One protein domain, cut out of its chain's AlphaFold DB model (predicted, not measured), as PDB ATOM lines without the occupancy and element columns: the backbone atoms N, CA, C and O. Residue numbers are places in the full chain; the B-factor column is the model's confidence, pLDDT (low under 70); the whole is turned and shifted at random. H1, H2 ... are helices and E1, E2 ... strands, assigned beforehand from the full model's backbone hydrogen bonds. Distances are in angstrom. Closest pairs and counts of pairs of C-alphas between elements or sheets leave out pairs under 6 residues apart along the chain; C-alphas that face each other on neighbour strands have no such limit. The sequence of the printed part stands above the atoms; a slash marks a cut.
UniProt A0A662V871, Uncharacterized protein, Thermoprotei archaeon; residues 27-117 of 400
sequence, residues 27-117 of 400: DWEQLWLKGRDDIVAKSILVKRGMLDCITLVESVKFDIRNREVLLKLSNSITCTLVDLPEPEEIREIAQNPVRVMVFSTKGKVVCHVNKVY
ATOM      1  N   ASP A  27     -19.116 -18.431 -17.790       94.44
ATOM      2  CA  ASP A  27     -19.056 -17.863 -19.146       94.44
ATOM      3  C   ASP A  27     -17.717 -17.166 -19.477       94.44
ATOM      4  O   ASP A  27     -17.660 -16.270 -20.328       94.44
ATOM      5  N   TRP A  28     -16.621 -17.584 -18.822       94.94
ATOM      6  CA  TRP A  28     -15.299 -16.967 -18.980       94.94
ATOM      7  C   TRP A  28     -14.846 -16.900 -20.441       94.94
ATOM      8  O   TRP A  28     -14.252 -15.901 -20.835       94.94
ATOM      9  N   GLU A  29     -15.160 -17.904 -21.263       95.69
ATOM     10  CA  GLU A  29     -14.784 -17.946 -22.683       95.69
ATOM     11  C   GLU A  29     -15.363 -16.759 -23.456       95.69
ATOM     12  O   GLU A  29     -14.649 -16.064 -24.183       95.69
ATOM     13  N   GLN A  30     -16.654 -16.477 -23.253       96.75
ATOM     14  CA  GLN A  30     -17.330 -15.359 -23.906       96.75
ATOM     15  C   GLN A  30     -16.816 -14.020 -23.381       96.75
ATOM     16  O   GLN A  30     -16.618 -13.085 -24.159       96.75
ATOM     17  N   LEU A  31     -16.610 -13.907 -22.066       97.56
ATOM     18  CA  LEU A  31     -16.086 -12.688 -21.452       97.56
ATOM     19  C   LEU A  31     -14.651 -12.398 -21.911       97.56
ATOM     20  O   LEU A  31     -14.320 -11.244 -22.182       97.56
ATOM     21  N   TRP A  32     -13.821 -13.430 -22.041       96.44
ATOM     22  CA  TRP A  32     -12.439 -13.327 -22.498       96.44
ATOM     23  C   TRP A  32     -12.339 -12.995 -23.987       96.44
ATOM     24  O   TRP A  32     -11.540 -12.141 -24.374       96.44
ATOM     25  N   LEU A  33     -13.188 -13.602 -24.827       95.88
ATOM     26  CA  LEU A  33     -13.277 -13.269 -26.251       95.88
ATOM     27  C   LEU A  33     -13.587 -11.779 -26.444       95.88
ATOM     28  O   LEU A  33     -12.856 -11.078 -27.140       95.88
ATOM     29  N   LYS A  34     -14.606 -11.269 -25.742       97.19
ATOM     30  CA  LYS A  34     -14.976  -9.844 -25.735       97.19
ATOM     31  C   LYS A  34     -13.846  -8.920 -25.267       97.19
ATOM     32  O   LYS A  34     -13.810  -7.752 -25.642       97.19
ATOM     33  N   GLY A  35     -12.954  -9.401 -24.407       96.50
ATOM     34  CA  GLY A  35     -11.849  -8.603 -23.884       96.50
ATOM     35  C   GLY A  35     -10.592  -8.608 -24.749       96.50
ATOM     36  O   GLY A  35      -9.710  -7.784 -24.501       96.50
ATOM     37  N   ARG A  36     -10.494  -9.495 -25.745       94.50
ATOM     38  CA  ARG A  36      -9.333  -9.595 -26.649       94.50
ATOM     39  C   ARG A  36      -9.636  -9.266 -28.104       94.50
ATOM     40  O   ARG A  36      -8.730  -8.858 -28.818       94.50
ATOM     41  N   ASP A  37     -10.872  -9.462 -28.546       96.25
ATOM     42  CA  ASP A  37     -11.267  -9.195 -29.923       96.25
ATOM     43  C   ASP A  37     -11.815  -7.767 -30.053       96.25
ATOM     44  O   ASP A  37     -12.886  -7.442 -29.536       96.25
ATOM     45  N   ASP A  38     -11.054  -6.914 -30.740       95.88
ATOM     46  CA  ASP A  38     -11.384  -5.507 -30.984       95.88
ATOM     47  C   ASP A  38     -12.734  -5.329 -31.696       95.88
ATOM     48  O   ASP A  38     -13.550  -4.489 -31.306       95.88
ATOM     49  N   ILE A  39     -13.000  -6.150 -32.717       96.81
ATOM     50  CA  ILE A  39     -14.200  -6.041 -33.551       96.81
ATOM     51  C   ILE A  39     -15.419  -6.441 -32.732       96.81
ATOM     52  O   ILE A  39     -16.419  -5.718 -32.723       96.81
ATOM     53  N   VAL A  40     -15.341  -7.558 -32.007       97.50
ATOM     54  CA  VAL A  40     -16.432  -8.029 -31.145       97.50
ATOM     55  C   VAL A  40     -16.717  -7.008 -30.045       97.50
ATOM     56  O   VAL A  40     -17.875  -6.629 -29.843       97.50
ATOM     57  N   ALA A  41     -15.675  -6.525 -29.364       97.38
ATOM     58  CA  ALA A  41     -15.800  -5.577 -28.262       97.38
ATOM     59  C   ALA A  41     -16.471  -4.272 -28.699       97.38
ATOM     60  O   ALA A  41     -17.484  -3.861 -28.124       97.38
ATOM     61  N   LYS A  42     -15.937  -3.643 -29.754       96.31
ATOM     62  CA  LYS A  42     -16.457  -2.381 -30.289       96.31
ATOM     63  C   LYS A  42     -17.860  -2.549 -30.854       96.31
ATOM     64  O   LYS A  42     -18.708  -1.700 -30.599       96.31
ATOM     65  N   SER A  43     -18.141  -3.650 -31.552       97.31
ATOM     66  CA  SER A  43     -19.480  -3.919 -32.097       97.31
ATOM     67  C   SER A  43     -20.537  -4.029 -30.995       97.31
ATOM     68  O   SER A  43     -21.634  -3.486 -31.127       97.31
ATOM     69  N   ILE A  44     -20.210  -4.692 -29.880       97.19
ATOM     70  CA  ILE A  44     -21.097  -4.777 -28.712       97.19
ATOM     71  C   ILE A  44     -21.286  -3.397 -28.081       97.19
ATOM     72  O   ILE A  44     -22.426  -3.007 -27.829       97.19
ATOM     73  N   LEU A  45     -20.197  -2.656 -27.862       96.00
ATOM     74  CA  LEU A  45     -20.246  -1.343 -27.223       96.00
ATOM     75  C   LEU A  45     -21.046  -0.329 -28.058       96.00
ATOM     76  O   LEU A  45     -21.862   0.399 -27.502       96.00
ATOM     77  N   VAL A  46     -20.889  -0.332 -29.387       95.25
ATOM     78  CA  VAL A  46     -21.674   0.503 -30.316       95.25
ATOM     79  C   VAL A  46     -23.152   0.111 -30.300       95.25
ATOM     80  O   VAL A  46     -24.016   0.981 -30.245       95.25
ATOM     81  N   LYS A  47     -23.463  -1.191 -30.328       96.62
ATOM     82  CA  LYS A  47     -24.852  -1.670 -30.411       96.62
ATOM     83  C   LYS A  47     -25.623  -1.526 -29.100       96.62
ATOM     84  O   LYS A  47     -26.828  -1.299 -29.129       96.62
ATOM     85  N   ARG A  48     -24.966  -1.753 -27.960       96.62
ATOM     86  CA  ARG A  48     -25.621  -1.869 -26.644       96.62
ATOM     87  C   ARG A  48     -25.296  -0.724 -25.691       96.62
ATOM     88  O   ARG A  48     -25.924  -0.639 -24.645       96.62
ATOM     89  N   GLY A  49     -24.295   0.100 -25.994       96.62
ATOM     90  CA  GLY A  49     -23.796   1.139 -25.090       96.62
ATOM     91  C   GLY A  49     -23.024   0.610 -23.875       96.62
ATOM     92  O   GLY A  49     -22.497   1.407 -23.106       96.62
ATOM     93  N   MET A  50     -22.920  -0.713 -23.704       97.62
ATOM     94  CA  MET A  50     -22.213  -1.348 -22.590       97.62
ATOM     95  C   MET A  50     -21.518  -2.649 -23.008       97.62
ATOM     96  O   MET A  50     -21.994  -3.361 -23.896       97.62
ATOM     97  N   LEU A  51     -20.414  -2.975 -22.337       98.06
ATOM     98  CA  LEU A  51     -19.602  -4.172 -22.545       98.06
ATOM     99  C   LEU A  51     -19.113  -4.717 -21.195       98.06
ATOM    100  O   LEU A  51     -18.365  -4.045 -20.498       98.06
ATOM    101  N   ASP A  52     -19.490  -5.951 -20.861       98.19
ATOM    102  CA  ASP A  52     -18.890  -6.730 -19.767       98.19
ATOM    103  C   ASP A  52     -17.905  -7.739 -20.368       98.19
ATOM    104  O   ASP A  52     -18.279  -8.534 -21.247       98.19
ATOM    105  N   CYS A  53     -16.644  -7.671 -19.948       98.12
ATOM    106  CA  CYS A  53     -15.587  -8.538 -20.450       98.12
ATOM    107  C   CYS A  53     -14.490  -8.797 -19.414       98.12
ATOM    108  O   CYS A  53     -14.346  -8.086 -18.422       98.12
ATOM    109  N   ILE A  54     -13.691  -9.831 -19.674       97.88
ATOM    110  CA  ILE A  54     -12.436 -10.094 -18.970       97.88
ATOM    111  C   ILE A  54     -11.305  -9.757 -19.934       97.88
ATOM    112  O   ILE A  54     -11.293 -10.262 -21.052       97.88
ATOM    113  N   THR A  55     -10.360  -8.916 -19.529       96.50
ATOM    114  CA  THR A  55      -9.273  -8.439 -20.396       96.50
ATOM    115  C   THR A  55      -7.967  -8.265 -19.618       96.50
ATOM    116  O   THR A  55      -7.937  -8.407 -18.395       96.50
ATOM    117  N   LEU A  56      -6.876  -7.972 -20.329       94.06
ATOM    118  CA  LEU A  56      -5.648  -7.441 -19.735       94.06
ATOM    119  C   LEU A  56      -5.578  -5.944 -20.019       94.06
ATOM    120  O   LEU A  56      -5.903  -5.499 -21.126       94.06
ATOM    121  N   VAL A  57      -5.066  -5.191 -19.053       94.00
ATOM    122  CA  VAL A  57      -4.729  -3.784 -19.255       94.00
ATOM    123  C   VAL A  57      -3.418  -3.694 -20.039       94.00
ATOM    124  O   VAL A  57      -2.379  -4.248 -19.663       94.00
ATOM    125  N   GLU A  58      -3.484  -3.034 -21.191       91.88
ATOM    126  CA  GLU A  58      -2.348  -2.778 -22.063       91.88
ATOM    127  C   GLU A  58      -1.485  -1.635 -21.581       91.88
ATOM    128  O   GLU A  58      -0.275  -1.775 -21.635       91.88
ATOM    129  N   SER A  59      -2.083  -0.535 -21.133       92.06
ATOM    130  CA  SER A  59      -1.368   0.628 -20.610       92.06
ATOM    131  C   SER A  59      -2.284   1.438 -19.695       92.06
ATOM    132  O   SER A  59      -3.509   1.412 -19.844       92.06
ATOM    133  N   VAL A  60      -1.678   2.158 -18.753       93.25
ATOM    134  CA  VAL A  60      -2.358   3.047 -17.807       93.25
ATOM    135  C   VAL A  60      -1.799   4.449 -17.991       93.25
ATOM    136  O   VAL A  60      -0.582   4.635 -18.015       93.25
ATOM    137  N   LYS A  61      -2.682   5.437 -18.116       92.50
ATOM    138  CA  LYS A  61      -2.325   6.849 -18.237       92.50
ATOM    139  C   LYS A  61      -2.996   7.644 -17.126       92.50
ATOM    140  O   LYS A  61      -4.207   7.566 -16.952       92.50
ATOM    141  N   PHE A  62      -2.206   8.453 -16.433       90.94
ATOM    142  CA  PHE A  62      -2.691   9.386 -15.424       90.94
ATOM    143  C   PHE A  62      -2.866  10.765 -16.058       90.94
ATOM    144  O   PHE A  62      -1.902  11.361 -16.541       90.94
ATOM    145  N   ASP A  63      -4.094  11.271 -16.069       91.31
ATOM    146  CA  ASP A  63      -4.408  12.640 -16.459       91.31
ATOM    147  C   ASP A  63      -4.622  13.482 -15.200       91.31
ATOM    148  O   ASP A  63      -5.724  13.597 -14.665       91.31
ATOM    149  N   ILE A  64      -3.530  14.076 -14.719       89.31
ATOM    150  CA  ILE A  64      -3.519  14.886 -13.493       89.31
ATOM    151  C   ILE A  64      -4.423  16.119 -13.637       89.31
ATOM    152  O   ILE A  64      -5.022  16.557 -12.656       89.31
ATOM    153  N   ARG A  65      -4.547  16.676 -14.852       91.31
ATOM    154  CA  ARG A  65      -5.333  17.896 -15.092       91.31
ATOM    155  C   ARG A  65      -6.818  17.632 -14.897       91.31
ATOM    156  O   ARG A  65      -7.488  18.416 -14.236       91.31
ATOM    157  N   ASN A  66      -7.297  16.516 -15.439       91.62
ATOM    158  CA  ASN A  66      -8.697  16.117 -15.325       91.62
ATOM    159  C   ASN A  66      -8.976  15.256 -14.082       91.62
ATOM    160  O   ASN A  66     -10.133  14.973 -13.794       91.62
ATOM    161  N   ARG A  67      -7.932  14.878 -13.325       92.81
ATOM    162  CA  ARG A  67      -7.989  13.915 -12.211       92.81
ATOM    163  C   ARG A  67      -8.585  12.582 -12.657       92.81
ATOM    164  O   ARG A  67      -9.513  12.068 -12.047       92.81
ATOM    165  N   GLU A  68      -8.052  12.032 -13.744       94.25
ATOM    166  CA  GLU A  68      -8.552  10.795 -14.342       94.25
ATOM    167  C   GLU A  68      -7.453   9.750 -14.508       94.25
ATOM    168  O   GLU A  68      -6.289  10.069 -14.767       94.25
ATOM    169  N   VAL A  69      -7.848   8.481 -14.439       95.31
ATOM    170  CA  VAL A  69      -7.017   7.346 -14.839       95.31
ATOM    171  C   VAL A  69      -7.638   6.724 -16.080       95.31
ATOM    172  O   VAL A  69      -8.791   6.296 -16.064       95.31
ATOM    173  N   LEU A  70      -6.878   6.686 -17.172       96.19
ATOM    174  CA  LEU A  70      -7.289   6.064 -18.423       96.19
ATOM    175  C   LEU A  70      -6.631   4.694 -18.553       96.19
ATOM    176  O   LEU A  70      -5.414   4.555 -18.413       96.19
ATOM    177  N   LEU A  71      -7.440   3.696 -18.888       96.19
ATOM    178  CA  LEU A  71      -7.010   2.338 -19.180       96.19
ATOM    179  C   LEU A  71      -7.102   2.101 -20.684       96.19
ATOM    180  O   LEU A  71      -8.135   2.372 -21.294       96.19
ATOM    181  N   LYS A  72      -6.036   1.559 -21.271       95.75
ATOM    182  CA  LYS A  72      -6.067   0.953 -22.605       95.75
ATOM    183  C   LYS A  72      -6.193  -0.554 -22.425       95.75
ATOM    184  O   LYS A  72      -5.336  -1.155 -21.786       95.75
ATOM    185  N   LEU A  73      -7.263  -1.154 -22.929       96.12
ATOM    186  CA  LEU A  73      -7.562  -2.583 -22.793       96.12
ATOM    187  C   LEU A  73      -6.995  -3.383 -23.981       96.12
ATOM    188  O   LEU A  73      -6.703  -2.812 -25.030       96.12
ATOM    189  N   SER A  74      -6.879  -4.711 -23.853       94.31
ATOM    190  CA  SER A  74      -6.317  -5.580 -24.917       94.31
ATOM    191  C   SER A  74      -7.156  -5.657 -26.191       94.31
ATOM    192  O   SER A  74      -6.662  -6.059 -27.237       94.31
ATOM    193  N   ASN A  75      -8.421  -5.251 -26.123       95.00
ATOM    194  CA  ASN A  75      -9.288  -5.053 -27.280       95.00
ATOM    195  C   ASN A  75      -9.211  -3.608 -27.810       95.00
ATOM    196  O   ASN A  75     -10.174  -3.129 -28.389       95.00
ATOM    197  N   SER A  76      -8.115  -2.883 -27.551       94.25
ATOM    198  CA  SER A  76      -7.863  -1.503 -28.003       94.25
ATOM    199  C   SER A  76      -8.882  -0.439 -27.565       94.25
ATOM    200  O   SER A  76      -8.815   0.700 -28.035       94.25
ATOM    201  N   ILE A  77      -9.811  -0.761 -26.660       96.50
ATOM    202  CA  ILE A  77     -10.702   0.229 -26.052       96.50
ATOM    203  C   ILE A  77      -9.910   1.049 -25.035       96.50
ATOM    204  O   ILE A  77      -9.254   0.498 -24.152       96.50
ATOM    205  N   THR A  78     -10.027   2.371 -25.136       96.50
ATOM    206  CA  THR A  78      -9.573   3.304 -24.104       96.50
ATOM    207  C   THR A  78     -10.771   3.755 -23.281       96.50
ATOM    208  O   THR A  78     -11.734   4.269 -23.849       96.50
ATOM    209  N   CYS A  79     -10.718   3.581 -21.962       97.06
ATOM    210  CA  CYS A  79     -11.780   3.992 -21.045       97.06
ATOM    211  C   CYS A  79     -11.221   4.745 -19.836       97.06
ATOM    212  O   CYS A  79     -10.112   4.460 -19.386       97.06
ATOM    213  N   THR A  80     -11.984   5.698 -19.300       97.44
ATOM    214  CA  THR A  80     -11.670   6.322 -18.008       97.44
ATOM    215  C   THR A  80     -12.250   5.494 -16.873       97.44
ATOM    216  O   THR A  80     -13.432   5.153 -16.891       97.44
ATOM    217  N   LEU A  81     -11.430   5.218 -15.869       96.75
ATOM    218  CA  LEU A  81     -11.836   4.544 -14.647       96.75
ATOM    219  C   LEU A  81     -12.710   5.481 -13.795       96.75
ATOM    220  O   LEU A  81     -12.292   6.601 -13.504       96.75
ATOM    221  N   VAL A  82     -13.935   5.056 -13.465       92.81
ATOM    222  CA  VAL A  82     -14.932   5.904 -12.775       92.81
ATOM    223  C   VAL A  82     -14.611   6.082 -11.292       92.81
ATOM    224  O   VAL A  82     -14.735   7.188 -10.773       92.81
ATOM    225  N   ASP A  83     -14.141   5.021 -10.644       88.12
ATOM    226  CA  ASP A  83     -13.775   5.013  -9.230       88.12
ATOM    227  C   ASP A  83     -12.252   4.941  -9.137       88.12
ATOM    228  O   ASP A  83     -11.661   3.912  -9.468       88.12
ATOM    229  N   LEU A  84     -11.611   6.059  -8.777       87.19
ATOM    230  CA  LEU A  84     -10.153   6.133  -8.677       87.19
ATOM    231  C   LEU A  84      -9.668   5.232  -7.530       87.19
ATOM    232  O   LEU A  84      -9.930   5.567  -6.375       87.19
ATOM    233  N   PRO A  85      -8.971   4.124  -7.830       87.19
ATOM    234  CA  PRO A  85      -8.463   3.216  -6.817       87.19
ATOM    235  C   PRO A  85      -7.251   3.821  -6.110       87.19
ATOM    236  O   PRO A  85      -6.602   4.737  -6.633       87.19
ATOM    237  N   GLU A  86      -6.879   3.230  -4.979       91.19
ATOM    238  CA  GLU A  86      -5.577   3.491  -4.366       91.19
ATOM    239  C   GLU A  86      -4.426   3.073  -5.313       91.19
ATOM    240  O   GLU A  86      -4.599   2.201  -6.178       91.19
ATOM    241  N   PRO A  87      -3.226   3.671  -5.194       88.12
ATOM    242  CA  PRO A  87      -2.096   3.385  -6.085       88.12
ATOM    243  C   PRO A  87      -1.750   1.892  -6.215       88.12
ATOM    244  O   PRO A  87      -1.403   1.417  -7.302       88.12
ATOM    245  N   GLU A  88      -1.858   1.142  -5.121       87.88
ATOM    246  CA  GLU A  88      -1.618  -0.298  -5.057       87.88
ATOM    247  C   GLU A  88      -2.623  -1.075  -5.915       87.88
ATOM    248  O   GLU A  88      -2.230  -1.951  -6.686       87.88
ATOM    249  N   GLU A  89      -3.900  -0.702  -5.869       90.12
ATOM    250  CA  GLU A  89      -4.956  -1.329  -6.666       90.12
ATOM    251  C   GLU A  89      -4.773  -1.037  -8.160       90.12
ATOM    252  O   GLU A  89      -4.918  -1.932  -8.994       90.12
ATOM    253  N   ILE A  90      -4.353   0.182  -8.527       91.44
ATOM    254  CA  ILE A  90      -4.014   0.510  -9.924       91.44
ATOM    255  C   ILE A  90      -2.877  -0.385 -10.427       91.44
ATOM    256  O   ILE A  90      -2.897  -0.860 -11.569       91.44
ATOM    257  N   ARG A  91      -1.879  -0.641  -9.575       88.38
ATOM    258  CA  ARG A  91      -0.783  -1.554  -9.901       88.38
ATOM    259  C   ARG A  91      -1.294  -2.977 -10.102       88.38
ATOM    260  O   ARG A  91      -0.876  -3.618 -11.063       88.38
ATOM    261  N   GLU A  92      -2.194  -3.466  -9.257       89.69
ATOM    262  CA  GLU A  92      -2.792  -4.793  -9.422       89.69
ATOM    263  C   GLU A  92      -3.622  -4.904 -10.707       89.69
ATOM    264  O   GLU A  92      -3.458  -5.873 -11.453       89.69
ATOM    265  N   ILE A  93      -4.431  -3.888 -11.019       92.81
ATOM    266  CA  ILE A  93      -5.213  -3.773 -12.261       92.81
ATOM    267  C   ILE A  93      -4.303  -3.835 -13.494       92.81
ATOM    268  O   ILE A  93      -4.614  -4.510 -14.475       92.81
ATOM    269  N   ALA A  94      -3.155  -3.154 -13.455       90.62
ATOM    270  CA  ALA A  94      -2.203  -3.132 -14.564       90.62
ATOM    271  C   ALA A  94      -1.453  -4.464 -14.760       90.62
ATOM    272  O   ALA A  94      -0.919  -4.719 -15.845       90.62
ATOM    273  N   GLN A  95      -1.359  -5.290 -13.713       88.31
ATOM    274  CA  GLN A  95      -0.524  -6.496 -13.686       88.31
ATOM    275  C   GLN A  95      -1.293  -7.803 -13.876       88.31
ATOM    276  O   GLN A  95      -0.674  -8.826 -14.186       88.31
ATOM    277  N   ASN A  96      -2.606  -7.780 -13.683       90.25
ATOM    278  CA  ASN A  96      -3.440  -8.970 -13.648       90.25
ATOM    279  C   ASN A  96      -4.587  -8.887 -14.667       90.25
ATOM    280  O   ASN A  96      -4.946  -7.799 -15.123       90.25
ATOM    281  N   PRO A  97      -5.190 -10.027 -15.044       93.25
ATOM    282  CA  PRO A  97      -6.468 -10.017 -15.739       93.25
ATOM    283  C   PRO A  97      -7.527  -9.332 -14.881       93.25
ATOM    284  O   PRO A  97      -7.550  -9.489 -13.661       93.25
ATOM    285  N   VAL A  98      -8.437  -8.612 -15.524       95.56
ATOM    286  CA  VAL A  98      -9.505  -7.874 -14.850       95.56
ATOM    287  C   VAL A  98     -10.840  -8.130 -15.528       95.56
ATOM    288  O   VAL A  98     -10.907  -8.228 -16.754       95.56
ATOM    289  N   ARG A  99     -11.912  -8.231 -14.738       97.25
ATOM    290  CA  ARG A  99     -13.285  -8.130 -15.240       97.25
ATOM    291  C   ARG A  99     -13.682  -6.668 -15.202       97.25
ATOM    292  O   ARG A  99     -13.668  -6.057 -14.134       97.25
ATOM    293  N   VAL A 100     -14.040  -6.126 -16.354       97.62
ATOM    294  CA  VAL A 100     -14.392  -4.719 -16.512       97.62
ATOM    295  C   VAL A 100     -15.773  -4.581 -17.120       97.62
ATOM    296  O   VAL A 100     -16.138  -5.304 -18.049       97.62
ATOM    297  N   MET A 101     -16.521  -3.614 -16.604       98.12
ATOM    298  CA  MET A 101     -17.757  -3.151 -17.210       98.12
ATOM    299  C   MET A 101     -17.498  -1.790 -17.845       98.12
ATOM    300  O   MET A 101     -17.189  -0.825 -17.152       98.12
ATOM    301  N   VAL A 102     -17.572  -1.734 -19.170       98.19
ATOM    302  CA  VAL A 102     -17.308  -0.546 -19.982       98.19
ATOM    303  C   VAL A 102     -18.631   0.040 -20.457       98.19
ATOM    304  O   VAL A 102     -19.480  -0.686 -20.970       98.19
ATOM    305  N   PHE A 103     -18.779   1.355 -20.350       98.00
ATOM    306  CA  PHE A 103     -19.952   2.103 -20.781       98.00
ATOM    307  C   PHE A 103     -19.562   3.178 -21.791       98.00
ATOM    308  O   PHE A 103     -18.591   3.911 -21.601       98.00
ATOM    309  N   SER A 104     -20.348   3.290 -22.858       96.00
ATOM    310  CA  SER A 104     -20.277   4.396 -23.807       96.00
ATOM    311  C   SER A 104     -21.313   5.441 -23.406       96.00
ATOM    312  O   SER A 104     -22.517   5.221 -23.547       96.00
ATOM    313  N   THR A 105     -20.857   6.567 -22.865       89.56
ATOM    314  CA  THR A 105     -21.702   7.716 -22.521       89.56
ATOM    315  C   THR A 105     -21.529   8.819 -23.568       89.56
ATOM    316  O   THR A 105     -20.630   8.773 -24.412       89.56
ATOM    317  N   LYS A 106     -22.416   9.825 -23.577       83.12
ATOM    318  CA  LYS A 106     -22.335  10.934 -24.543       83.12
ATOM    319  C   LYS A 106     -21.003  11.680 -24.379       83.12
ATOM    320  O   LYS A 106     -20.852  12.481 -23.466       83.12
ATOM    321  N   GLY A 107     -20.062  11.412 -25.285       82.81
ATOM    322  CA  GLY A 107     -18.752  12.064 -25.352       82.81
ATOM    323  C   GLY A 107     -17.611  11.343 -24.627       82.81
ATOM    324  O   GLY A 107     -16.487  11.834 -24.688       82.81
ATOM    325  N   LYS A 108     -17.850  10.197 -23.970       92.31
ATOM    326  CA  LYS A 108     -16.801   9.498 -23.212       92.31
ATOM    327  C   LYS A 108     -17.039   7.992 -23.111       92.31
ATOM    328  O   LYS A 108     -18.172   7.531 -23.042       92.31
ATOM    329  N   VAL A 109     -15.952   7.227 -23.050       96.88
ATOM    330  CA  VAL A 109     -15.986   5.811 -22.671       96.88
ATOM    331  C   VAL A 109     -15.448   5.697 -21.252       96.88
ATOM    332  O   VAL A 109     -14.342   6.159 -20.966       96.88
ATOM    333  N   VAL A 110     -16.231   5.105 -20.359       97.50
ATOM    334  CA  VAL A 110     -15.873   4.925 -18.948       97.50
ATOM    335  C   VAL A 110     -15.913   3.452 -18.570       97.50
ATOM    336  O   VAL A 110     -16.534   2.653 -19.269       97.50
ATOM    337  N   CYS A 111     -15.233   3.069 -17.497       97.75
ATOM    338  CA  CYS A 111     -15.215   1.690 -17.039       97.75
ATOM    339  C   CYS A 111     -15.140   1.566 -15.517       97.75
ATOM    340  O   CYS A 111     -14.564   2.415 -14.839       97.75
ATOM    341  N   HIS A 112     -15.705   0.471 -15.010       97.25
ATOM    342  CA  HIS A 112     -15.539  -0.002 -13.637       97.25
ATOM    343  C   HIS A 112     -14.790  -1.335 -13.662       97.25
ATOM    344  O   HIS A 112     -15.092  -2.209 -14.484       97.25
ATOM    345  N   VAL A 113     -13.811  -1.493 -12.773       96.62
ATOM    346  CA  VAL A 113     -13.149  -2.779 -12.546       96.62
ATOM    347  C   VAL A 113     -13.944  -3.528 -11.486       96.62
ATOM    348  O   VAL A 113     -13.913  -3.177 -10.314       96.62
ATOM    349  N   ASN A 114     -14.654  -4.573 -11.901       95.00
ATOM    350  CA  ASN A 114     -15.502  -5.357 -11.001       95.00
ATOM    351  C   ASN A 114     -14.700  -6.398 -10.217       95.00
ATOM    352  O   ASN A 114     -15.117  -6.835  -9.147       95.00
ATOM    353  N   LYS A 115     -13.594  -6.875 -10.798       94.69
ATOM    354  CA  LYS A 115     -12.767  -7.937 -10.221       94.69
ATOM    355  C   LYS A 115     -11.369  -7.895 -10.813       94.69
ATOM    356  O   LYS A 115     -11.223  -7.848 -12.035       94.69
ATOM    357  N   VAL A 116     -10.359  -7.997  -9.959       93.00
ATOM    358  CA  VAL A 116      -8.983  -8.301 -10.357       93.00
ATOM    359  C   VAL A 116      -8.755  -9.791 -10.122       93.00
ATOM    360  O   VAL A 116      -9.038 -10.309  -9.043       93.00
ATOM    361  N   TYR A 117      -8.302 -10.510 -11.144       90.38
ATOM    362  CA  TYR A 117      -8.023 -11.937 -11.032       90.38
ATOM    363  C   TYR A 117      -6.590 -12.145 -10.554       90.38
ATOM    364  O   TYR A 117      -5.638 -11.935 -11.297       90.38
TER     365      TYR A 117
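Overview. This is residues 27 to 117 of the 400 residues of an uncharacterized protein of Thermoprotei archaeon (UniProt A0A662V871). Five strands form a small closed barrel, with H1 and H2 packed on its outside at E1 and E4, and H3 elsewhere on its outside, by E1 and E5. Round the ring run E1, E2, E3, E5, E4 and back to E1, antiparallel except for E3 and E5. The printed part has 91 residues, with three named helices and five named strands in the order H1 H2 E1 E2 E3 H3 E4 E5; its class is mixed, helices and strands. It is compact, with a radius of gyration of the C-alphas of 12.2 A and spans of 32 by 30 by 17 A.

Arrangement. H1, residues 28 to 36, lies over E1, residues 50 to 63, at a height over the sheet of 7.6 A; their closest C-alphas, of Leu 31 and Cys 53, are 4.3 A apart. H2, residues 38 to 48, lies over E1 and E4, residues 97 to 105; its closest C-alphas to E4 are Leu 45 and Ser 104, 6.7 A. H1 and H2 touch only at the corner, Lys 34 to Ala 41, C-alphas 5.0 A apart. E1 bends by 111 degrees at residue 54, pairing with E4 over residues 50 to 56, N 53 to O 100 at 3.1 A, and with E2, residues 68 to 73, over 57 to 63, N 61 to O 70 at 2.9 A. E1, E2 and E3, residues 78 to 81, form a meander, each strand the antiparallel neighbour of the one before; N 71 and O 79 are 2.8 A apart. H3, residues 87 to 95, is closest to E1 at the C-alphas of Ala 94 and Val 57, 5.4 A. E4 and E5, residues 108 to 116, form a hairpin, N 103 to O 110 at 2.8 A; E5 is parallel to E3, N 111 to O 80 at 2.8 A. In H1, H2 and H3 every O i to N i+4 pair is within hydrogen-bond range.

Along the chain. H1 begins at C-alpha 28, (-15.299, -16.967, -18.980), and E5 ends at C-alpha 116, (-8.983, -8.301, -10.357). From first to last C-alpha H2 measures 15.3 A, E1 23.5 A, E4 24.3 A and E5 23.3 A.

Size, cuts and confidence. The C-alphas farthest apart, of Asp 27 and Arg 65, are 38.5 A apart. The printed part has no cut, its links are tight, and no printed residue is under 70 in pLDDT.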